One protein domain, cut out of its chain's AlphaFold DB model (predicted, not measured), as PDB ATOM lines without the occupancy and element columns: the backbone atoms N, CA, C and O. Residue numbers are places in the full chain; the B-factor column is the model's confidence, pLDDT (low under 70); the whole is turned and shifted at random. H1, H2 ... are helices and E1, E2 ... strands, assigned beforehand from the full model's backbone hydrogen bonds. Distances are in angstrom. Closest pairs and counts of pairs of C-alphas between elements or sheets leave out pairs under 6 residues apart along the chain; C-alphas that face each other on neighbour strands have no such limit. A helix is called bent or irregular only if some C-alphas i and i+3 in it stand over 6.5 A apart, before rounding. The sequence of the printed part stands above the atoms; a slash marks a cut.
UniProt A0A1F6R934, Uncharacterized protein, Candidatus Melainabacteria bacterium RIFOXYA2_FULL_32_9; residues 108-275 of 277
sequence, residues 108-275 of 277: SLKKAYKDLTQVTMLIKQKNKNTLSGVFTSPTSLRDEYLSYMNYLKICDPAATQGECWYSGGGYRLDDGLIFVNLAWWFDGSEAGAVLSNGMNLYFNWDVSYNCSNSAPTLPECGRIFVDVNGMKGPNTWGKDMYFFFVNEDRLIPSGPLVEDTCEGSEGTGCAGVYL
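What this domain is: This is residues 108 to 275 of the 277 residues of an uncharacterized protein of Candidatus Melainabacteria bacterium RIFOXYA2_FULL_32_9 (UniProt A0A1F6R934). A strongly twisted sheet of six strands makes the core, with the long helix H1 and the short H2 over one face and the short H3 over the other, near the E1 edge. H4 sits beside the sheet at E5 and E6, and long stretches with no named element loop out between the parts. The printed part has 168 residues, with four named helices and six named strands in the order H1 H2 E1 H3 E2 E3 E4 E5 E6 H4; the sheet, E1 - E2 - E3 - E4 - E5 - E6, is antiparallel throughout. The class is mixed, helices and strands, with 75 residues, under half, in named elements. It is compact, radius of gyration of the C-alphas 14.8 A, and spans 44 by 33 by 28 A.

How they stand to each other: Start at edge strand E1, residues 151 to 155, beside E2, residues 191 to 195: N 155 and O 192 are 2.9 A apart, within hydrogen-bond range. From E2 a meander, each strand the antiparallel neighbour of the one before, takes in E3, residues 200 to 204, E4, residues 220 to 227, E5, residues 241 to 247, and E6, residues 251 to 253. Find N 193 and O 201 at 2.9 A, N 202 and O 225 at 2.9 A, N 244 and O 224 at 2.8 A, and N 245 and O 252 at 2.8 A. H1, residues 108 to 126, lies over E5, height 8.9 A, along the strands at 20 degrees on the local plane; C-alphas Thr 117 and Leu 251, the closest of H1 and E6, are 5.7 A apart. H2, residues 138 to 146, on the same face, lies over E3, height 6.6 A. H1, with residues 116 to 123 alone, touches H2, about perpendicular at 83 degrees; their closest C-alphas, Val 119 and Tyr 145, are 6.4 A apart. H3, residues 157 to 164, on the opposite face, lies over E2, height 6.5 A, giving three layers, helices on both faces. H4, residues 270 to 275, is at the sheet's level; its closest C-alpha pair with E6 is Gly 272 and Pro 253, 5.1 A. In H1, H2 and H4 every O i to N i+4 pair is within hydrogen-bond range; H3 has 1 of 4, and 2 of 5 O i to N i+3 pairs.

Where its parts are: Find C-alpha 108 at (-10.947, 14.503, 528.205); from there H1 runs 27.0 A to C-alpha 126. E4 is 20.7 A long, E5 19.9 A and H2 12.2 A. H3 is only just irregular: C-alphas 158 and 161 are 7.0 A apart. H4 ends at C-alpha 275, (-19.480, 14.109, 535.210).

The domain as a whole: The two C-alphas farthest apart, Lys 128 and Gly 176, are 44.2 A apart. The printed part has no cut. The links H1 to H2, H3 to E2, E3 to E4, E4 to E5 and E6 to H4 are long. The mean pLDDT of the printed part is 85.7; residues 169, 180 to 184, 213 to 218, 256 to 261 and 263 to 265 are under 70.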
ATOM      1  N   SER A 108     -11.471  13.146 528.364       95.38
ATOM      2  CA  SER A 108     -10.947  14.503 528.205       95.38
ATOM      3  C   SER A 108     -11.835  15.547 528.886       95.38
ATOM      4  O   SER A 108     -11.304  16.439 529.543       95.38
ATOM      5  N   LEU A 109     -13.163  15.397 528.839       95.62
ATOM      6  CA  LEU A 109     -14.112  16.225 529.589       95.62
ATOM      7  C   LEU A 109     -13.870  16.120 531.099       95.62
ATOM      8  O   LEU A 109     -13.712  17.136 531.774       95.62
ATOM      9  N   LYS A 110     -13.792  14.894 531.637       95.56
ATOM     10  CA  LYS A 110     -13.505  14.656 533.063       95.56
ATOM     11  C   LYS A 110     -12.182  15.296 533.478       95.56
ATOM     12  O   LYS A 110     -12.083  15.850 534.572       95.56
ATOM     13  N   LYS A 111     -11.171  15.249 532.608       95.81
ATOM     14  CA  LYS A 111      -9.902  15.946 532.828       95.81
ATOM     15  C   LYS A 111     -10.075  17.467 532.827       95.81
ATOM     16  O   LYS A 111      -9.637  18.101 533.780       95.81
ATOM     17  N   ALA A 112     -10.723  18.035 531.812       96.50
ATOM     18  CA  ALA A 112     -10.957  19.473 531.715       96.50
ATOM     19  C   ALA A 112     -11.703  20.003 532.945       96.50
ATOM     20  O   ALA A 112     -11.276  20.985 533.542       96.50
ATOM     21  N   TYR A 113     -12.756  19.309 533.388       96.19
ATOM     22  CA  TYR A 113     -13.503  19.687 534.584       96.19
ATOM     23  C   TYR A 113     -12.648  19.643 535.853       96.19
ATOM     24  O   TYR A 113     -12.728  20.559 536.668       96.19
ATOM     25  N   LYS A 114     -11.812  18.611 536.029       96.44
ATOM     26  CA  LYS A 114     -10.897  18.520 537.178       96.44
ATOM     27  C   LYS A 114      -9.886  19.662 537.185       96.44
ATOM     28  O   LYS A 114      -9.732  20.314 538.214       96.44
ATOM     29  N   ASP A 115      -9.244  19.907 536.045       96.56
ATOM     30  CA  ASP A 115      -8.235  20.955 535.903       96.56
ATOM     31  C   ASP A 115      -8.871  22.338 536.146       96.56
ATOM     32  O   ASP A 115      -8.381  23.106 536.973       96.56
ATOM     33  N   LEU A 116     -10.011  22.631 535.509       97.19
ATOM     34  CA  LEU A 116     -10.732  23.893 535.694       97.19
ATOM     35  C   LEU A 116     -11.225  24.057 537.133       97.19
ATOM     36  O   LEU A 116     -10.990  25.102 537.723       97.19
ATOM     37  N   THR A 117     -11.829  23.029 537.735       96.62
ATOM     38  CA  THR A 117     -12.303  23.085 539.130       96.62
ATOM     39  C   THR A 117     -11.159  23.358 540.103       96.62
ATOM     40  O   THR A 117     -11.306  24.161 541.027       96.62
ATOM     41  N   GLN A 118     -10.001  22.728 539.895       97.12
ATOM     42  CA  GLN A 118      -8.812  22.985 540.703       97.12
ATOM     43  C   GLN A 118      -8.370  24.447 540.582       97.12
ATOM     44  O   GLN A 118      -8.123  25.099 541.597       97.12
ATOM     45  N   VAL A 119      -8.312  24.979 539.361       97.44
ATOM     46  CA  VAL A 119      -7.941  26.375 539.103       97.44
ATOM     47  C   VAL A 119      -8.953  27.341 539.717       97.44
ATOM     48  O   VAL A 119      -8.556  28.270 540.416       97.44
ATOM     49  N   THR A 120     -10.253  27.084 539.568       96.75
ATOM     50  CA  THR A 120     -11.325  27.863 540.202       96.75
ATOM     51  C   THR A 120     -11.123  27.956 541.716       96.75
ATOM     52  O   THR A 120     -11.245  29.036 542.293       96.75
ATOM     53  N   MET A 121     -10.757  26.850 542.373       95.88
ATOM     54  CA  MET A 121     -10.481  26.838 543.813       95.88
ATOM     55  C   MET A 121      -9.251  27.675 544.191       95.88
ATOM     56  O   MET A 121      -9.293  28.369 545.208       95.88
ATOM     57  N   LEU A 122      -8.192  27.662 543.377       96.38
ATOM     58  CA  LEU A 122      -6.993  28.484 543.594       96.38
ATOM     59  C   LEU A 122      -7.289  29.981 543.435       96.38
ATOM     60  O   LEU A 122      -6.916  30.778 544.299       96.38
ATOM     61  N   ILE A 123      -8.011  30.362 542.377       96.12
ATOM     62  CA  ILE A 123      -8.439  31.748 542.141       96.12
ATOM     63  C   ILE A 123      -9.305  32.226 543.306       96.12
ATOM     64  O   ILE A 123      -9.085  33.308 543.849       96.12
ATOM     65  N   LYS A 124     -10.255  31.397 543.740       94.56
ATOM     66  CA  LYS A 124     -11.124  31.704 544.874       94.56
ATOM     67  C   LYS A 124     -10.318  31.908 546.159       94.56
ATOM     68  O   LYS A 124     -10.516  32.894 546.864       94.56
ATOM     69  N   GLN A 125      -9.365  31.021 546.445       94.88
ATOM     70  CA  GLN A 125      -8.503  31.124 547.625       94.88
ATOM     71  C   GLN A 125      -7.654  32.406 547.615       94.88
ATOM     72  O   GLN A 125      -7.496  33.046 548.656       94.88
ATOM     73  N   LYS A 126      -7.150  32.818 546.444       95.56
ATOM     74  CA  LYS A 126      -6.430  34.088 546.257       95.56
ATOM     75  C   LYS A 126      -7.332  35.309 546.492       95.56
ATOM     76  O   LYS A 126      -6.871  36.312 547.033       95.56
ATOM     77  N   ASN A 127      -8.617  35.219 546.148       93.00
ATOM     78  CA  ASN A 127      -9.577  36.326 546.176       93.00
ATOM     79  C   ASN A 127     -10.547  36.263 547.370       93.00
ATOM     80  O   ASN A 127     -11.758  36.384 547.224       93.00
ATOM     81  N   LYS A 128     -10.019  36.100 548.592       91.62
ATOM     82  CA  LYS A 128     -10.812  36.116 549.846       91.62
ATOM     83  C   LYS A 128     -11.945  35.077 549.889       91.62
ATOM     84  O   LYS A 128     -12.962  35.299 550.537       91.62
ATOM     85  N   ASN A 129     -11.741  33.932 549.248       91.19
ATOM     86  CA  ASN A 129     -12.703  32.839 549.143       91.19
ATOM     87  C   ASN A 129     -13.987  33.152 548.349       91.19
ATOM     88  O   ASN A 129     -14.962  32.427 548.507       91.19
ATOM     89  N   THR A 130     -13.981  34.157 547.467       89.44
ATOM     90  CA  THR A 130     -15.098  34.464 546.555       89.44
ATOM     91  C   THR A 130     -14.578  34.730 545.139       89.44
ATOM     92  O   THR A 130     -13.443  35.172 544.955       89.44
ATOM     93  N   LEU A 131     -15.393  34.429 544.127       90.06
ATOM     94  CA  LEU A 131     -15.151  34.821 542.732       90.06
ATOM     95  C   LEU A 131     -15.929  36.080 542.324       90.06
ATOM     96  O   LEU A 131     -15.742  36.590 541.218       90.06
ATOM     97  N   SER A 132     -16.772  36.610 543.214       89.19
ATOM     98  CA  SER A 132     -17.531  37.828 542.953       89.19
ATOM     99  C   SER A 132     -16.599  39.032 542.792       89.19
ATOM    100  O   SER A 132     -15.713  39.274 543.614       89.19
ATOM    101  N   GLY A 133     -16.770  39.777 541.695       86.75
ATOM    102  CA  GLY A 133     -15.953  40.949 541.365       86.75
ATOM    103  C   GLY A 133     -14.504  40.658 540.947       86.75
ATOM    104  O   GLY A 133     -13.732  41.602 540.791       86.75
ATOM    105  N   VAL A 134     -14.118  39.388 540.762       91.31
ATOM    106  CA  VAL A 134     -12.762  39.015 540.311       91.31
ATOM    107  C   VAL A 134     -12.566  39.298 538.820       91.31
ATOM    108  O   VAL A 134     -11.484  39.703 538.404       91.31
ATOM    109  N   PHE A 135     -13.613  39.103 538.020       92.56
ATOM    110  CA  PHE A 135     -13.565  39.229 536.565       92.56
ATOM    111  C   PHE A 135     -14.309  40.484 536.099       92.56
ATOM    112  O   PHE A 135     -15.382  40.808 536.612       92.56
ATOM    113  N   THR A 136     -13.738  41.184 535.120       92.19
ATOM    114  CA  THR A 136     -14.250  42.459 534.578       92.19
ATOM    115  C   THR A 136     -14.387  42.468 533.055       92.19
ATOM    116  O   THR A 136     -14.867  43.444 532.481       92.19
ATOM    117  N   SER A 137     -13.908  41.418 532.391       92.50
ATOM    118  CA  SER A 137     -13.934  41.231 530.939       92.50
ATOM    119  C   SER A 137     -13.653  39.764 530.579       92.50
ATOM    120  O   SER A 137     -13.037  39.048 531.380       92.50
ATOM    121  N   PRO A 138     -13.978  39.326 529.348       92.25
ATOM    122  CA  PRO A 138     -13.578  38.012 528.838       92.25
ATOM    123  C   PRO A 138     -12.069  37.747 528.950       92.25
ATOM    124  O   PRO A 138     -11.647  36.657 529.334       92.25
ATOM    125  N   THR A 139     -11.243  38.763 528.677       95.31
ATOM    126  CA  THR A 139      -9.780  38.665 528.785       95.31
ATOM    127  C   THR A 139      -9.316  38.500 530.228       95.31
ATOM    128  O   THR A 139      -8.469  37.653 530.482       95.31
ATOM    129  N   SER A 140      -9.909  39.221 531.187       95.31
ATOM    130  CA  SER A 140      -9.568  39.076 532.611       95.31
ATOM    131  C   SER A 140      -9.897  37.678 533.144       95.31
ATOM    132  O   SER A 140      -9.107  37.099 533.885       95.31
ATOM    133  N   LEU A 141     -11.034  37.114 532.716       95.12
ATOM    134  CA  LEU A 141     -11.440  35.758 533.065       95.12
ATOM    135  C   LEU A 141     -10.448  34.739 532.496       95.12
ATOM    136  O   LEU A 141      -9.938  33.902 533.239       95.12
ATOM    137  N   ARG A 142     -10.123  34.848 531.202       96.31
ATOM    138  CA  ARG A 142      -9.111  34.007 530.551       96.31
ATOM    139  C   ARG A 142      -7.770  34.090 531.279       96.31
ATOM    140  O   ARG A 142      -7.224  33.060 531.655       96.31
ATOM    141  N   ASP A 143      -7.234  35.292 531.463       96.56
ATOM    142  CA  ASP A 143      -5.869  35.494 531.960       96.56
ATOM    143  C   ASP A 143      -5.707  34.996 533.401       96.56
ATOM    144  O   ASP A 143      -4.694  34.374 533.730       96.56
ATOM    145  N   GLU A 144      -6.725  35.175 534.247       96.00
ATOM    146  CA  GLU A 144      -6.702  34.657 535.615       96.00
ATOM    147  C   GLU A 144      -6.713  33.115 535.628       96.00
ATOM    148  O   GLU A 144      -5.925  32.515 536.362       96.00
ATOM    149  N   TYR A 145      -7.507  32.453 534.774       97.00
ATOM    150  CA  TYR A 145      -7.467  30.986 534.633       97.00
ATOM    151  C   TYR A 145      -6.139  30.491 534.052       97.00
ATOM    152  O   TYR A 145      -5.540  29.546 534.572       97.00
ATOM    153  N   LEU A 146      -5.637  31.143 533.005       96.88
ATOM    154  CA  LEU A 146      -4.390  30.756 532.351       96.88
ATOM    155  C   LEU A 146      -3.149  30.994 533.213       96.88
ATOM    156  O   LEU A 146      -2.135  30.343 532.978       96.88
ATOM    157  N   SER A 147      -3.226  31.832 534.250       96.50
ATOM    158  CA  SER A 147      -2.130  31.991 535.215       96.50
ATOM    159  C   SER A 147      -1.790  30.702 535.984       96.50
ATOM    160  O   SER A 147      -0.676  30.560 536.488       96.50
ATOM    161  N   TYR A 148      -2.719  29.738 536.025       96.25
ATOM    162  CA  TYR A 148      -2.548  28.437 536.681       96.25
ATOM    163  C   TYR A 148      -2.557  27.249 535.704       96.25
ATOM    164  O   TYR A 148      -2.434  26.104 536.142       96.25
ATOM    165  N   MET A 149      -2.711  27.484 534.397       95.94
ATOM    166  CA  MET A 149      -2.828  26.429 533.384       95.94
ATOM    167  C   MET A 149      -1.704  26.500 532.354       95.94
ATOM    168  O   MET A 149      -1.239  27.567 531.974       95.94
ATOM    169  N   ASN A 150      -1.311  25.340 531.828       95.81
ATOM    170  CA  ASN A 150      -0.346  25.268 530.734       95.81
ATOM    171  C   ASN A 150      -1.056  25.401 529.383       95.81
ATOM    172  O   ASN A 150      -1.828  24.515 528.996       95.81
ATOM    173  N   TYR A 151      -0.735  26.459 528.641       95.94
ATOM    174  CA  TYR A 151      -1.314  26.764 527.334       95.94
ATOM    175  C   TYR A 151      -0.255  26.868 526.228       95.94
ATOM    176  O   TYR A 151       0.926  27.081 526.488       95.94
ATOM    177  N   LEU A 152      -0.693  26.685 524.983       95.69
ATOM    178  CA  LEU A 152       0.110  26.843 523.764       95.69
ATOM    179  C   LEU A 152      -0.133  28.194 523.104       95.69
ATOM    180  O   LEU A 152       0.779  28.768 522.515       95.69
ATOM    181  N   LYS A 153      -1.375  28.682 523.168       95.62
ATOM    182  CA  LYS A 153      -1.797  29.898 522.480       95.62
ATOM    183  C   LYS A 153      -2.862  30.635 523.279       95.62
ATOM    184  O   LYS A 153      -3.743  30.008 523.859       95.62
ATOM    185  N   ILE A 154      -2.774  31.959 523.266       95.75
ATOM    186  CA  ILE A 154      -3.794  32.883 523.766       95.75
ATOM    187  C   ILE A 154      -4.350  33.646 522.571       95.75
ATOM    188  O   ILE A 154      -3.587  34.018 521.679       95.75
ATOM    189  N   CYS A 155      -5.656  33.891 522.576       94.19
ATOM    190  CA  CYS A 155      -6.316  34.736 521.596       94.19
ATOM    191  C   CYS A 155      -7.138  35.809 522.301       94.19
ATOM    192  O   CYS A 155      -7.967  35.512 523.167       94.19
ATOM    193  N   ASP A 156      -6.887  37.061 521.931       93.06
ATOM    194  CA  ASP A 156      -7.751  38.189 522.267       93.06
ATOM    195  C   ASP A 156      -9.034  38.150 521.428       93.06
ATOM    196  O   ASP A 156      -9.029  37.511 520.376       93.06
ATOM    197  N   PRO A 157     -10.116  38.834 521.849       89.50
ATOM    198  CA  PRO A 157     -11.440  38.720 521.237       89.50
ATOM    199  C   PRO A 157     -11.485  38.658 519.709       89.50
ATOM    200  O   PRO A 157     -11.986  37.693 519.135       89.50
ATOM    201  N   ALA A 158     -10.832  39.613 519.043       85.19
ATOM    202  CA  ALA A 158     -10.795  39.681 517.583       85.19
ATOM    203  C   ALA A 158     -10.091  38.486 516.907       85.19
ATOM    204  O   ALA A 158     -10.350  38.209 515.740       85.19
ATOM    205  N   ALA A 159      -9.193  37.800 517.618       87.62
ATOM    206  CA  ALA A 159      -8.452  36.637 517.137       87.62
ATOM    207  C   ALA A 159      -9.050  35.307 517.620       87.62
ATOM    208  O   ALA A 159      -8.683  34.255 517.106       87.62
ATOM    209  N   THR A 160      -9.950  35.311 518.609       89.19
ATOM    210  CA  THR A 160     -10.489  34.074 519.186       89.19
ATOM    211  C   THR A 160     -11.148  33.206 518.121       89.19
ATOM    212  O   THR A 160     -10.827  32.021 518.016       89.19
ATOM    213  N   GLN A 161     -12.008  33.795 517.290       87.06
ATOM    214  CA  GLN A 161     -12.606  33.085 516.165       87.06
ATOM    215  C   GLN A 161     -11.572  32.834 515.062       87.06
ATOM    216  O   GLN A 161     -10.944  33.751 514.548       87.06
ATOM    217  N   GLY A 162     -11.422  31.571 514.674       85.56
ATOM    218  CA  GLY A 162     -10.477  31.115 513.660       85.56
ATOM    219  C   GLY A 162      -9.129  30.664 514.222       85.56
ATOM    220  O   GLY A 162      -8.505  29.795 513.613       85.56
ATOM    221  N   GLU A 163      -8.695  31.179 515.379       90.44
ATOM    222  CA  GLU A 163      -7.388  30.819 515.943       90.44
ATOM    223  C   GLU A 163      -7.436  29.956 517.208       90.44
ATOM    224  O   GLU A 163      -6.718  28.958 517.272       90.44
ATOM    225  N   CYS A 164      -8.226  30.341 518.215       92.00
ATOM    226  CA  CYS A 164      -8.398  29.570 519.458       92.00
ATOM    227  C   CYS A 164      -9.771  28.902 519.548       92.00
ATOM    228  O   CYS A 164     -10.014  28.100 520.443       92.00
ATOM    229  N   TRP A 165     -10.662  29.240 518.628       91.06
ATOM    230  CA  TRP A 165     -11.993  28.687 518.485       91.06
ATOM    231  C   TRP A 165     -12.338  28.614 517.003       91.06
ATOM    232  O   TRP A 165     -11.713  29.278 516.174       91.06
ATOM    233  N   TYR A 166     -13.325  27.810 516.632       85.69
ATOM    234  CA  TYR A 166     -13.723  27.687 515.234       85.69
ATOM    235  C   TYR A 166     -14.298  29.003 514.686       85.69
ATOM    236  O   TYR A 166     -14.917  29.800 515.391       85.69
ATOM    237  N   SER A 167     -14.064  29.244 513.395       82.12
ATOM    238  CA  SER A 167     -14.507  30.466 512.721       82.12
ATOM    239  C   SER A 167     -16.033  30.519 512.604       82.12
ATOM    240  O   SER A 167     -16.665  29.524 512.244       82.12
ATOM    241  N   GLY A 168     -16.621  31.698 512.831       72.50
ATOM    242  CA  GLY A 168     -18.040  31.960 512.574       72.50
ATOM    243  C   GLY A 168     -19.007  31.277 513.541       72.50
ATOM    244  O   GLY A 168     -20.183  31.130 513.212       72.50
ATOM    245  N   GLY A 169     -18.531  30.810 514.699       69.75
ATOM    246  CA  GLY A 169     -19.420  30.328 515.756       69.75
ATOM    247  C   GLY A 169     -20.240  29.084 515.384       69.75
ATOM    248  O   GLY A 169     -21.181  28.756 516.096       69.75
ATOM    249  N   GLY A 170     -19.864  28.351 514.330       76.62
ATOM    250  CA  GLY A 170     -20.612  27.180 513.885       76.62
ATOM    251  C   GLY A 170     -20.451  25.943 514.777       76.62
ATOM    252  O   GLY A 170     -19.337  25.463 514.974       76.62
ATOM    253  N   TYR A 171     -21.569  25.394 515.245       81.56
ATOM    254  CA  TYR A 171     -21.628  24.194 516.081       81.56
ATOM    255  C   TYR A 171     -22.728  23.242 515.605       81.56
ATOM    256  O   TYR A 171     -23.592  23.590 514.795       81.56
ATOM    257  N   ARG A 172     -22.699  22.015 516.116       84.44
ATOM    258  CA  ARG A 172     -23.732  21.003 515.898       84.44
ATOM    259  C   ARG A 172     -24.437  20.692 517.207       84.44
ATOM    260  O   ARG A 172     -23.807  20.676 518.263       84.44
ATOM    261  N   LEU A 173     -25.731  20.438 517.124       79.56
ATOM    262  CA  LEU A 173     -26.493  19.837 518.208       79.56
ATOM    263  C   LEU A 173     -26.423  18.310 518.096       79.56
ATOM    264  O   LEU A 173     -26.117  17.768 517.026       79.56
ATOM    265  N   ASP A 174     -26.695  17.616 519.198       73.94
ATOM    266  CA  ASP A 174     -26.679  16.151 519.200       73.94
ATOM    267  C   ASP A 174     -27.804  15.543 518.338       73.94
ATOM    268  O   ASP A 174     -27.604  14.509 517.699       73.94
ATOM    269  N   ASP A 175     -28.931  16.252 518.201       72.00
ATOM    270  CA  ASP A 175     -30.042  15.921 517.295       72.00
ATOM    271  C   ASP A 175     -29.690  15.998 515.788       72.00
ATOM    272  O   ASP A 175     -30.493  15.626 514.926       72.00
ATOM    273  N   GLY A 176     -28.472  16.439 515.456       73.06
ATOM    274  CA  GLY A 176     -27.944  16.518 514.098       73.06
ATOM    275  C   GLY A 176     -28.160  17.862 513.404       73.06
ATOM    276  O   GLY A 176     -27.687  18.027 512.273       73.06
ATOM    277  N   LEU A 177     -28.815  18.833 514.051       76.62
ATOM    278  CA  LEU A 177     -28.917  20.192 513.528       76.62
ATOM    279  C   LEU A 177     -27.537  20.857 513.482       76.62
ATOM    280  O   LEU A 177     -26.738  20.785 514.417       76.62
ATOM    281  N   ILE A 178     -27.255  21.522 512.363       79.31
ATOM    282  CA  ILE A 178     -26.001  22.241 512.140       79.31
ATOM    283  C   ILE A 178     -26.305  23.733 512.139       79.31
ATOM    284  O   ILE A 178     -27.039  24.227 511.284       79.31
ATOM    285  N   PHE A 179     -25.681  24.450 513.063       74.12
ATOM    286  CA  PHE A 179     -25.737  25.898 513.147       74.12
ATOM    287  C   PHE A 179     -24.479  26.444 512.490       74.12
ATOM    288  O   PHE A 179     -23.372  26.262 512.982       74.12
ATOM    289  N   VAL A 180     -24.645  27.091 511.342       64.12
ATOM    290  CA  VAL A 180     -23.571  27.804 510.646       64.12
ATOM    291  C   VAL A 180     -23.801  29.300 510.812       64.12
ATOM    292  O   VAL A 180     -24.897  29.780 510.539       64.12
ATOM    293  N   ASN A 181     -22.769  30.050 511.213       60.28
ATOM    294  CA  ASN A 181     -22.807  31.520 511.238       60.28
ATOM    295  C   ASN A 181     -23.826  32.143 512.222       60.28
ATOM    296  O   ASN A 181     -24.322  33.245 511.991       60.28
ATOM    297  N   LEU A 182     -24.159  31.449 513.317       58.84
ATOM    298  CA  LEU A 182     -25.130  31.912 514.313       58.84
ATOM    299  C   LEU A 182     -24.418  32.218 515.638       58.84
ATOM    300  O   LEU A 182     -24.249  31.364 516.503       58.84
ATOM    301  N   ALA A 183     -24.009  33.479 515.752       56.03
ATOM    302  CA  ALA A 183     -23.220  34.102 516.813       56.03
ATOM    303  C   ALA A 183     -23.897  34.190 518.202       56.03
ATOM    304  O   ALA A 183     -23.496  35.009 519.014       56.03
ATOM    305  N   TRP A 184     -24.919  33.385 518.513       63.16
ATOM    306  CA  TRP A 184     -25.631  33.514 519.799       63.16
ATOM    307  C   TRP A 184     -24.771  33.122 521.001       63.16
ATOM    308  O   TRP A 184     -24.868  33.733 522.059       63.16
ATOM    309  N   TRP A 185     -23.935  32.099 520.826       71.06
ATOM    310  CA  TRP A 185     -23.026  31.599 521.860       71.06
ATOM    311  C   TRP A 185     -21.587  32.097 521.683       71.06
ATOM    312  O   TRP A 185     -20.784  31.985 522.605       71.06
ATOM    313  N   PHE A 186     -21.261  32.600 520.487       78.12
ATOM    314  CA  PHE A 186     -19.899  32.913 520.062       78.12
ATOM    315  C   PHE A 186     -19.914  34.146 519.148       78.12
ATOM    316  O   PHE A 186     -19.917  34.009 517.919       78.12
ATOM    317  N   ASP A 187     -19.971  35.349 519.724       70.75
ATOM    318  CA  ASP A 187     -20.106  36.597 518.958       70.75
ATOM    319  C   ASP A 187     -18.771  37.271 518.601       70.75
ATOM    320  O   ASP A 187     -18.737  38.214 517.809       70.75
ATOM    321  N   GLY A 188     -17.654  36.721 519.091       71.44
ATOM    322  CA  GLY A 188     -16.307  37.194 518.771       71.44
ATOM    323  C   GLY A 188     -15.849  38.355 519.654       71.44
ATOM    324  O   GLY A 188     -14.785  38.925 519.414       71.44
ATOM    325  N   SER A 189     -16.622  38.694 520.688       81.19
ATOM    326  CA  SER A 189     -16.214  39.611 521.753       81.19
ATOM    327  C   SER A 189     -15.481  38.906 522.906       81.19
ATOM    328  O   SER A 189     -14.984  39.553 523.830       81.19
ATOM    329  N   GLU A 190     -15.341  37.584 522.835       88.62
ATOM    330  CA  GLU A 190     -14.831  36.747 523.912       88.62
ATOM    331  C   GLU A 190     -13.391  36.284 523.725       88.62
ATOM    332  O   GLU A 190     -12.892  36.101 522.618       88.62
ATOM    333  N   ALA A 191     -12.712  36.031 524.837       93.88
ATOM    334  CA  ALA A 191     -11.320  35.619 524.836       93.88
ATOM    335  C   ALA A 191     -11.194  34.094 524.722       93.88
ATOM    336  O   ALA A 191     -12.008  33.351 525.269       93.88
ATOM    337  N   GLY A 192     -10.143  33.613 524.058       95.06
ATOM    338  CA  GLY A 192      -9.906  32.181 523.884       95.06
ATOM    339  C   GLY A 192      -8.480  31.758 524.187       95.06
ATOM    340  O   GLY A 192      -7.564  32.580 524.294       95.06
ATOM    341  N   ALA A 193      -8.289  30.450 524.321       96.62
ATOM    342  CA  ALA A 193      -6.982  29.850 524.528       96.62
ATOM    343  C   ALA A 193      -6.921  28.419 523.995       96.62
ATOM    344  O   ALA A 193      -7.918  27.704 524.000       96.62
ATOM    345  N   VAL A 194      -5.728  27.979 523.603       96.94
ATOM    346  CA  VAL A 194      -5.440  26.577 523.281       96.94
ATOM    347  C   VAL A 194      -4.530  26.022 524.364       96.94
ATOM    348  O   VAL A 194      -3.429  26.535 524.576       96.94
ATOM    349  N   LEU A 195      -4.974  24.978 525.057       96.62
ATOM    350  CA  LEU A 195      -4.218  24.327 526.121       96.62
ATOM    351  C   LEU A 195      -3.092  23.439 525.571       96.62
ATOM    352  O   LEU A 195      -3.129  22.969 524.436       96.62
ATOM    353  N   SER A 196      -2.095  23.151 526.411       95.19
ATOM    354  CA  SER A 196      -0.966  22.244 526.107       95.19
ATOM    355  C   SER A 196      -1.372  20.830 525.687       95.19
ATOM    356  O   SER A 196      -0.640  20.175 524.948       95.19
ATOM    357  N   ASN A 197      -2.550  20.368 526.104       92.69
ATOM    358  CA  ASN A 197      -3.120  19.085 525.698       92.69
ATOM    359  C   ASN A 197      -3.995  19.166 524.432       92.69
ATOM    360  O   ASN A 197      -4.606  18.170 524.056       92.69
ATOM    361  N   GLY A 198      -4.045  20.327 523.770       93.19
ATOM    362  CA  GLY A 198      -4.758  20.537 522.511       93.19
ATOM    363  C   GLY A 198      -6.255  20.816 522.648       93.19
ATOM    364  O   GLY A 198      -6.926  20.881 521.622       93.19
ATOM    365  N   MET A 199      -6.774  20.976 523.870       96.12
ATOM    366  CA  MET A 199      -8.151  21.427 524.092       96.12
ATOM    367  C   MET A 199      -8.251  22.931 523.856       96.12
ATOM    368  O   MET A 199      -7.333  23.677 524.210       96.12
ATOM    369  N   ASN A 200      -9.381  23.376 523.324       95.38
ATOM    370  CA  ASN A 200      -9.662  24.797 523.186       95.38
ATOM    371  C   ASN A 200     -10.550  25.262 524.334       95.38
ATOM    372  O   ASN A 200     -11.478  24.560 524.736       95.38
ATOM    373  N   LEU A 201     -10.276  26.460 524.834       95.69
ATOM    374  CA  LEU A 201     -11.093  27.155 525.815       95.69
ATOM    375  C   LEU A 201     -11.628  28.447 525.216       95.69
ATOM    376  O   LEU A 201     -10.904  29.166 524.521       95.69
ATOM    377  N   TYR A 202     -12.865  28.765 525.565       93.81
ATOM    378  CA  TYR A 202     -13.515  30.017 525.213       93.81
ATOM    379  C   TYR A 202     -14.187  30.598 526.452       93.81
ATOM    380  O   TYR A 202     -14.933  29.920 527.156       93.81
ATOM    381  N   PHE A 203     -13.854  31.843 526.765       94.19
ATOM    382  CA  PHE A 203     -14.197  32.504 528.016       94.19
ATOM    383  C   PHE A 203     -15.196  33.612 527.733       94.19
ATOM    384  O   PHE A 203     -14.834  34.651 527.186       94.19
ATOM    385  N   ASN A 204     -16.446  33.397 528.126       90.31
ATOM    386  CA  ASN A 204     -17.516  34.365 527.946       90.31
ATOM    387  C   ASN A 204     -17.815  35.050 529.282       90.31
ATOM    388  O   ASN A 204     -18.013  34.406 530.314       90.31
ATOM    389  N   TRP A 205     -17.813  36.376 529.257       90.25
ATOM    390  CA  TRP A 205     -18.113  37.219 530.403       90.25
ATOM    391  C   TRP A 205     -18.851  38.457 529.908       90.25
ATOM    392  O   TRP A 205     -18.439  39.066 528.924       90.25
ATOM    393  N   ASP A 206     -19.906  38.841 530.617       83.88
ATOM    394  CA  ASP A 206     -20.682  40.054 530.372       83.88
ATOM    395  C   ASP A 206     -21.034  40.697 531.717       83.88
ATOM    396  O   ASP A 206     -20.966  40.044 532.763       83.88
ATOM    397  N   VAL A 207     -21.478  41.957 531.703       81.19
ATOM    398  CA  VAL A 207     -22.021  42.607 532.902       81.19
ATOM    399  C   VAL A 207     -23.152  41.788 533.528       81.19
ATOM    400  O   VAL A 207     -23.274  41.778 534.747       81.19
ATOM    401  N   SER A 208     -23.930  41.045 532.741       79.38
ATOM    402  CA  SER A 208     -24.985  40.133 533.206       79.38
ATOM    403  C   SER A 208     -24.451  38.917 533.981       79.38
ATOM    404  O   SER A 208     -25.188  38.341 534.776       79.38
ATOM    405  N   TYR A 209     -23.171  38.568 533.808       80.56
ATOM    406  CA  TYR A 209     -22.481  37.428 534.428       80.56
ATOM    407  C   TYR A 209     -21.363  37.898 535.376       80.56
ATOM    408  O   TYR A 209     -20.248  37.382 535.372       80.56
ATOM    409  N   ASN A 210     -21.639  38.924 536.181       82.44
ATOM    410  CA  ASN A 210     -20.666  39.545 537.087       82.44
ATOM    411  C   ASN A 210     -20.837  39.133 538.564       82.44
ATOM    412  O   ASN A 210     -20.371  39.841 539.460       82.44
ATOM    413  N   CYS A 211     -21.562  38.044 538.835       83.62
ATOM    414  CA  CYS A 211     -21.917  37.585 540.179       83.62
ATOM    415  C   CYS A 211     -22.681  38.594 541.057       83.62
ATOM    416  O   CYS A 211     -22.830  38.383 542.256       83.62
ATOM    417  N   SER A 212     -23.192  39.679 540.469       75.06
ATOM    418  CA  SER A 212     -23.968  40.720 541.160       75.06
ATOM    419  C   SER A 212     -25.385  40.858 540.593       75.06
ATOM    420  O   SER A 212     -26.303  41.275 541.301       75.06
ATOM    421  N   ASN A 213     -25.589  40.481 539.328       62.44
ATOM    422  CA  ASN A 213     -26.880  40.566 538.661       62.44
ATOM    423  C   ASN A 213     -27.739  39.338 538.987       62.44
ATOM    424  O   ASN A 213     -27.465  38.207 538.597       62.44
ATOM    425  N   SER A 214     -28.772  39.575 539.789       56.44
ATOM    426  CA  SER A 214     -29.654  38.552 540.340       56.44
ATOM    427  C   SER A 214     -30.641  38.040 539.279       56.44
ATOM    428  O   SER A 214     -31.658  38.679 539.029       56.44
ATOM    429  N   ALA A 215     -30.388  36.860 538.712       52.22
ATOM    430  CA  ALA A 215     -31.435  35.943 538.256       52.22
ATOM    431  C   ALA A 215     -31.372  34.672 539.131       52.22
ATOM    432  O   ALA A 215     -30.290  34.296 539.588       52.22
ATOM    433  N   PRO A 216     -32.522  34.083 539.500       51.19
ATOM    434  CA  PRO A 216     -32.671  33.393 540.772       51.19
ATOM    435  C   PRO A 216     -31.969  32.033 540.784       51.19
ATOM    436  O   PRO A 216     -32.102  31.246 539.856       51.19
ATOM    437  N   THR A 217     -31.314  31.770 541.920       56.50
ATOM    438  CA  THR A 217     -30.735  30.519 542.455       56.50
ATOM    439  C   THR A 217     -29.212  30.397 542.459       56.50
ATOM    440  O   THR A 217     -28.702  29.861 543.441       56.50
ATOM    441  N   LEU A 218     -28.465  30.942 541.490       62.75
ATOM    442  CA  LEU A 218     -27.004  30.773 541.439       62.75
ATOM    443  C   LEU A 218     -26.308  31.940 540.695       62.75
ATOM    444  O   LEU A 218     -26.396  31.992 539.470       62.75
ATOM    445  N   PRO A 219     -25.610  32.869 541.388       70.44
ATOM    446  CA  PRO A 219     -24.960  34.008 540.742       70.44
ATOM    447  C   PRO A 219     -23.808  33.527 539.861       70.44
ATOM    448  O   PRO A 219     -22.899  32.829 540.319       70.44
ATOM    449  N   GLU A 220     -23.886  33.887 538.586       85.38
ATOM    450  CA  GLU A 220     -22.927  33.528 537.553       85.38
ATOM    451  C   GLU A 220     -21.865  34.633 537.411       85.38
ATOM    452  O   GLU A 220     -22.201  35.802 537.246       85.38
ATOM    453  N   CYS A 221     -20.591  34.256 537.497       89.44
ATOM    454  CA  CYS A 221     -19.383  35.085 537.391       89.44
ATOM    455  C   CYS A 221     -18.718  34.981 535.999       89.44
ATOM    456  O   CYS A 221     -17.646  35.553 535.791       89.44
ATOM    457  N   GLY A 222     -19.290  34.197 535.079       91.06
ATOM    458  CA  GLY A 222     -18.784  33.954 533.727       91.06
ATOM    459  C   GLY A 222     -19.002  32.510 533.271       91.06
ATOM    460  O   GLY A 222     -19.346  31.637 534.070       91.06
ATOM    461  N   ARG A 223     -18.751  32.246 531.986       91.56
ATOM    462  CA  ARG A 223     -18.837  30.916 531.365       91.56
ATOM    463  C   ARG A 223     -17.505  30.510 530.776       91.56
ATOM    464  O   ARG A 223     -16.812  31.315 530.152       91.56
ATOM    465  N   ILE A 224     -17.185  29.231 530.918       94.88
ATOM    466  CA  ILE A 224     -16.037  28.611 530.263       94.88
ATOM    467  C   ILE A 224     -16.557  27.507 529.365       94.88
ATOM    468  O   ILE A 224     -17.128  26.527 529.832       94.88
ATOM    469  N   PHE A 225     -16.336  27.672 528.078       94.06
ATOM    470  CA  PHE A 225     -16.618  26.699 527.045       94.06
ATOM    471  C   PHE A 225     -15.341  25.922 526.765       94.06
ATOM    472  O   PHE A 225     -14.241  26.480 526.771       94.06
ATOM    473  N   VAL A 226     -15.491  24.628 526.530       95.69
ATOM    474  CA  VAL A 226     -14.390  23.704 526.302       95.69
ATOM    475  C   VAL A 226     -14.709  22.871 525.081       95.69
ATOM    476  O   VAL A 226     -15.744  22.209 525.046       95.69
ATOM    477  N   ASP A 227     -13.789  22.867 524.124       95.06
ATOM    478  CA  ASP A 227     -13.725  21.832 523.102       95.06
ATOM    479  C   ASP A 227     -12.600  20.857 523.465       95.06
ATOM    480  O   ASP A 227     -11.416  21.219 523.498       95.06
ATOM    481  N   VAL A 228     -12.967  19.614 523.775       95.69
ATOM    482  CA  VAL A 228     -12.023  18.596 524.250       95.69
ATOM    483  C   VAL A 228     -11.171  17.989 523.135       95.69
ATOM    484  O   VAL A 228     -10.191  17.299 523.433       95.69
ATOM    485  N   ASN A 229     -11.520  18.213 521.865       94.06
ATOM    486  CA  ASN A 229     -10.736  17.767 520.712       94.06
ATOM    487  C   ASN A 229     -10.061  18.920 519.944       94.06
ATOM    488  O   ASN A 229      -9.236  18.659 519.055       94.06
ATOM    489  N   GLY A 230     -10.354  20.161 520.330       92.38
ATOM    490  CA  GLY A 230      -9.748  21.373 519.801       92.38
ATOM    491  C   GLY A 230     -10.404  21.807 518.492       92.38
ATOM    492  O   GLY A 230     -11.613  21.916 518.388       92.38
ATOM    493  N   MET A 231      -9.605  22.087 517.459       87.81
ATOM    494  CA  MET A 231     -10.114  22.557 516.154       87.81
ATOM    495  C   MET A 231     -10.497  21.415 515.194       87.81
ATOM    496  O   MET A 231     -10.656  21.643 513.994       87.81
ATOM    497  N   LYS A 232     -10.547  20.164 515.670       88.56
ATOM    498  CA  LYS A 232     -10.645  18.979 514.798       88.56
ATOM    499  C   LYS A 232     -12.070  18.683 514.336       88.56
ATOM    500  O   LYS A 232     -12.234  17.921 513.381       88.56
ATOM    501  N   GLY A 233     -13.077  19.284 514.967       85.19
ATOM    502  CA  GLY A 233     -14.466  18.926 514.733       85.19
ATOM    503  C   GLY A 233     -14.816  17.548 515.311       85.19
ATOM    504  O   GLY A 233     -13.934  16.756 515.656       85.19
ATOM    505  N   PRO A 234     -16.106  17.184 515.340       85.62
ATOM    506  CA  PRO A 234     -17.228  17.847 514.671       85.62
ATOM    507  C   PRO A 234     -17.809  19.113 515.334       85.62
ATOM    508  O   PRO A 234     -18.709  19.687 514.718       85.62
ATOM    509  N   ASN A 235     -17.329  19.547 516.507       89.00
ATOM    510  CA  ASN A 235     -17.833  20.704 517.270       89.00
ATOM    511  C   ASN A 235     -19.329  20.535 517.591       89.00
ATOM    512  O   ASN A 235     -20.187  21.300 517.152       89.00
ATOM    513  N   THR A 236     -19.651  19.425 518.242       88.19
ATOM    514  CA  THR A 236     -20.988  18.985 518.625       88.19
ATOM    515  C   THR A 236     -21.172  19.072 520.134       88.19
ATOM    516  O   THR A 236     -20.426  18.459 520.909       88.19
ATOM    517  N   TRP A 237     -22.211  19.793 520.549       88.38
ATOM    518  CA  TRP A 237     -22.619  19.859 521.943       88.38
ATOM    519  C   TRP A 237     -22.846  18.475 522.523       88.38
ATOM    520  O   TRP A 237     -23.422  17.595 521.888       88.38
ATOM    521  N   GLY A 238     -22.314  18.266 523.721       86.94
ATOM    522  CA  GLY A 238     -22.449  17.002 524.415       86.94
ATOM    523  C   GLY A 238     -21.562  15.880 523.888       86.94
ATOM    524  O   GLY A 238     -21.519  14.823 524.508       86.94
ATOM    525  N   LYS A 239     -20.783  16.089 522.820       89.56
ATOM    526  CA  LYS A 239     -19.801  15.106 522.334       89.56
ATOM    527  C   LYS A 239     -18.373  15.579 522.514       89.56
ATOM    528  O   LYS A 239     -17.594  14.895 523.160       89.56
ATOM    529  N   ASP A 240     -18.017  16.706 521.922       92.06
ATOM    530  CA  ASP A 240     -16.687  17.307 522.059       92.06
ATOM    531  C   ASP A 240     -16.744  18.722 522.644       92.06
ATOM    532  O   ASP A 240     -15.758  19.182 523.217       92.06
ATOM    533  N   MET A 241     -17.909  19.363 522.594       91.94
ATOM    534  CA  MET A 241     -18.147  20.677 523.163       91.94
ATOM    535  C   MET A 241     -18.979  20.625 524.440       91.94
ATOM    536  O   MET A 241     -20.041  19.998 524.495       91.94
ATOM    537  N   TYR A 242     -18.516  21.358 525.447       92.62
ATOM    538  CA  TYR A 242     -19.143  21.467 526.759       92.62
ATOM    539  C   TYR A 242     -18.958  22.874 527.317       92.62
ATOM    540  O   TYR A 242     -18.063  23.602 526.887       92.62
ATOM    541  N   PHE A 243     -19.770  23.264 528.295       91.69
ATOM    542  CA  PHE A 243     -19.547  24.516 529.003       91.69
ATOM    543  C   PHE A 243     -19.811  24.391 530.498       91.69
ATOM    544  O   PHE A 243     -20.455  23.462 530.988       91.69
ATOM    545  N   PHE A 244     -19.246  25.339 531.230       92.88
ATOM    546  CA  PHE A 244     -19.273  25.400 532.675       92.88
ATOM    547  C   PHE A 244     -19.629  26.812 533.111       92.88
ATOM    548  O   PHE A 244     -19.097  27.790 532.581       92.88
ATOM    549  N   PHE A 245     -20.484  26.901 534.116       90.56
ATOM    550  CA  PHE A 245     -20.781  28.127 534.829       90.56
ATOM    551  C   PHE A 245     -19.725  28.335 535.910       90.56
ATOM    552  O   PHE A 245     -19.477  27.457 536.744       90.56
ATOM    553  N   VAL A 246     -19.087  29.497 535.897       92.69
ATOM    554  CA  VAL A 246     -18.284  29.968 537.020       92.69
ATOM    555  C   VAL A 246     -19.252  30.655 537.966       92.69
ATOM    556  O   VAL A 246     -19.848  31.660 537.607       92.69
ATOM    557  N   ASN A 247     -19.429  30.129 539.169       90.44
ATOM    558  CA  ASN A 247     -20.250  30.743 540.208       90.44
ATOM    559  C   ASN A 247     -19.370  31.344 541.292       90.44
ATOM    560  O   ASN A 247     -18.180  31.058 541.345       90.44
ATOM    561  N   GLU A 248     -19.964  32.110 542.204       89.62
ATOM    562  CA  GLU A 248     -19.228  32.745 543.302       89.62
ATOM    563  C   GLU A 248     -18.316  31.772 544.078       89.62
ATOM    564  O   GLU A 248     -17.179  32.112 544.411       89.62
ATOM    565  N   ASP A 249     -18.785  30.539 544.299       88.75
ATOM    566  CA  ASP A 249     -18.098  29.562 545.146       88.75
ATOM    567  C   ASP A 249     -17.432  28.400 544.403       88.75
ATOM    568  O   ASP A 249     -16.585  27.708 544.984       88.75
ATOM    569  N   ARG A 250     -17.847  28.101 543.170       90.69
ATOM    570  CA  ARG A 250     -17.465  26.856 542.483       90.69
ATOM    571  C   ARG A 250     -17.700  26.913 540.979       90.69
ATOM    572  O   ARG A 250     -18.433  27.760 540.486       90.69
ATOM    573  N   LEU A 251     -17.131  25.936 540.280       92.38
ATOM    574  CA  LEU A 251     -17.439  25.646 538.885       92.38
ATOM    575  C   LEU A 251     -18.587  24.628 538.804       92.38
ATOM    576  O   LEU A 251     -18.547  23.596 539.481       92.38
ATOM    577  N   ILE A 252     -19.598  24.901 537.983       90.12
ATOM    578  CA  ILE A 252     -20.776  24.045 537.804       90.12
ATOM    579  C   ILE A 252     -20.873  23.635 536.329       90.12
ATOM    580  O   ILE A 252     -20.886  24.511 535.468       90.12
ATOM    581  N   PRO A 253     -20.927  22.335 535.993       90.50
ATOM    582  CA  PRO A 253     -21.129  21.909 534.609       90.50
ATOM    583  C   PRO A 253     -22.513  22.289 534.082       90.50
ATOM    584  O   PRO A 253     -23.465  22.364 534.853       90.50
ATOM    585  N   SER A 254     -22.640  22.492 532.770       80.50
ATOM    586  CA  SER A 254     -23.940  22.625 532.112       80.50
ATOM    587  C   SER A 254     -24.705  21.296 532.169       80.50
ATOM    588  O   SER A 254     -24.171  20.249 531.821       80.50
ATOM    589  N   GLY A 255     -25.932  21.296 532.690       75.00
ATOM    590  CA  GLY A 255     -26.708  20.064 532.913       75.00
ATOM    591  C   GLY A 255     -27.597  20.108 534.150       75.00
ATOM    592  O   GLY A 255     -28.809  20.069 534.003       75.00
ATOM    593  N   PRO A 256     -27.070  20.312 535.372       58.78
ATOM    594  CA  PRO A 256     -27.904  20.450 536.568       58.78
ATOM    595  C   PRO A 256     -28.800  21.700 536.543       58.78
ATOM    596  O   PRO A 256     -29.697  21.821 537.371       58.78
ATOM    597  N   LEU A 257     -28.510  22.649 535.644       54.25
ATOM    598  CA  LEU A 257     -29.142  23.971 535.548       54.25
ATOM    599  C   LEU A 257     -29.888  24.204 534.226       54.25
ATOM    600  O   LEU A 257     -30.474  25.267 534.048       54.25
ATOM    601  N   VAL A 258     -29.840  23.248 533.296       60.41
ATOM    602  CA  VAL A 258     -30.493  23.336 531.982       60.41
ATOM    603  C   VAL A 258     -31.511  22.198 531.913       60.41
ATOM    604  O   VAL A 258     -31.213  21.105 532.377       60.41
ATOM    605  N   GLU A 259     -32.700  22.418 531.346       61.12
ATOM    606  CA  GLU A 259     -33.754  21.384 531.219       61.12
ATOM    607  C   GLU A 259     -33.384  20.227 530.255       61.12
ATOM    608  O   GLU A 259     -34.180  19.324 530.011       61.12
ATOM    609  N   ASP A 260     -32.168  20.247 529.707       67.44
ATOM    610  CA  ASP A 260     -31.656  19.332 528.696       67.44
ATOM    611  C   ASP A 260     -31.069  18.046 529.326       67.44
ATOM    612  O   ASP A 260     -30.070  18.082 530.049       67.44
ATOM    613  N   THR A 261     -31.671  16.892 529.013       64.56
ATOM    614  CA  THR A 261     -31.310  15.554 529.524       64.56
ATOM    615  C   THR A 261     -30.174  14.854 528.770       64.56
ATOM    616  O   THR A 261     -29.989  13.652 528.952       64.56
ATOM    617  N   CYS A 262     -29.393  15.577 527.962       73.75
ATOM    618  CA  CYS A 262     -28.277  15.077 527.148       73.75
ATOM    619  C   CYS A 262     -28.658  14.177 525.958       73.75
ATOM    620  O   CYS A 262     -28.168  14.412 524.857       73.75
ATOM    621  N   GLU A 263     -29.505  13.162 526.146       66.31
ATOM    622  CA  GLU A 263     -29.950  12.275 525.062       66.31
ATOM    623  C   GLU A 263     -31.232  12.795 524.388       66.31
ATOM    624  O   GLU A 263     -32.234  13.055 525.058       66.31
ATOM    625  N   GLY A 264     -31.226  12.881 523.050       62.53
ATOM    626  CA  GLY A 264     -32.409  13.239 522.249       62.53
ATOM    627  C   GLY A 264     -32.764  14.731 522.247       62.53
ATOM    628  O   GLY A 264     -33.909  15.088 521.970       62.53
ATOM    629  N   SER A 265     -31.795  15.582 522.571       69.12
ATOM    630  CA  SER A 265     -31.937  17.021 522.815       69.12
ATOM    631  C   SER A 265     -30.766  17.810 522.199       69.12
ATOM    632  O   SER A 265     -30.032  17.301 521.349       69.12
ATOM    633  N   GLU A 266     -30.577  19.072 522.601       76.62
ATOM    634  CA  GLU A 266     -29.511  19.940 522.082       76.62
ATOM    635  C   GLU A 266     -28.096  19.490 522.516       76.62
ATOM    636  O   GLU A 266     -27.105  19.877 521.896       76.62
ATOM    637  N   GLY A 267     -27.980  18.652 523.554       79.00
ATOM    638  CA  GLY A 267     -26.711  18.132 524.085       79.00
ATOM    639  C   GLY A 267     -25.982  19.103 525.027       79.00
ATOM    640  O   GLY A 267     -24.896  18.810 525.534       79.00
ATOM    641  N   THR A 268     -26.577  20.259 525.310       81.81
ATOM    642  CA  THR A 268     -26.009  21.318 526.157       81.81
ATOM    643  C   THR A 268     -25.913  20.902 527.627       81.81
ATOM    644  O   THR A 268     -25.019  21.359 528.340       81.81
ATOM    645  N   GLY A 269     -26.783  19.993 528.082       83.69
ATOM    646  CA  GLY A 269     -26.806  19.462 529.450       83.69
ATOM    647  C   GLY A 269     -25.888  18.258 529.715       83.69
ATOM    648  O   GLY A 269     -25.770  17.795 530.852       83.69
ATOM    649  N   CYS A 270     -25.203  17.745 528.690       87.38
ATOM    650  CA  CYS A 270     -24.409  16.517 528.791       87.38
ATOM    651  C   CYS A 270     -23.213  16.591 529.741       87.38
ATOM    652  O   CYS A 270     -22.793  15.558 530.268       87.38
ATOM    653  N   ALA A 271     -22.655  17.782 529.982       87.56
ATOM    654  CA  ALA A 271     -21.522  17.913 530.892       87.56
ATOM    655  C   ALA A 271     -21.906  17.459 532.308       87.56
ATOM    656  O   ALA A 271     -21.169  16.701 532.933       87.56
ATOM    657  N   GLY A 272     -23.079  17.866 532.797       85.56
ATOM    658  CA  GLY A 272     -23.601  17.469 534.101       85.56
ATOM    659  C   GLY A 272     -23.796  15.963 534.211       85.56
ATOM    660  O   GLY A 272     -23.330  15.366 535.176       85.56
ATOM    661  N   VAL A 273     -24.408  15.347 533.195       85.94
ATOM    662  CA  VAL A 273     -24.674  13.902 533.163       85.94
ATOM    663  C   VAL A 273     -23.365  13.108 533.217       85.94
ATOM    664  O   VAL A 273     -23.133  12.358 534.166       85.94
ATOM    665  N   TYR A 274     -22.446  13.341 532.277       88.56
ATOM    666  CA  TYR A 274     -21.213  12.549 532.162       88.56
ATOM    667  C   TYR A 274     -20.209  12.753 533.296       88.56
ATOM    668  O   TYR A 274     -19.311  11.930 533.481       88.56
ATOM    669  N   LEU A 275     -20.312  13.859 534.033       88.25
ATOM    670  CA  LEU A 275     -19.480  14.109 535.210       88.25
ATOM    671  C   LEU A 275     -20.061  13.487 536.487       88.25
ATOM    672  O   LEU A 275     -19.330  13.373 537.471       88.25
TER     673      LEU A 275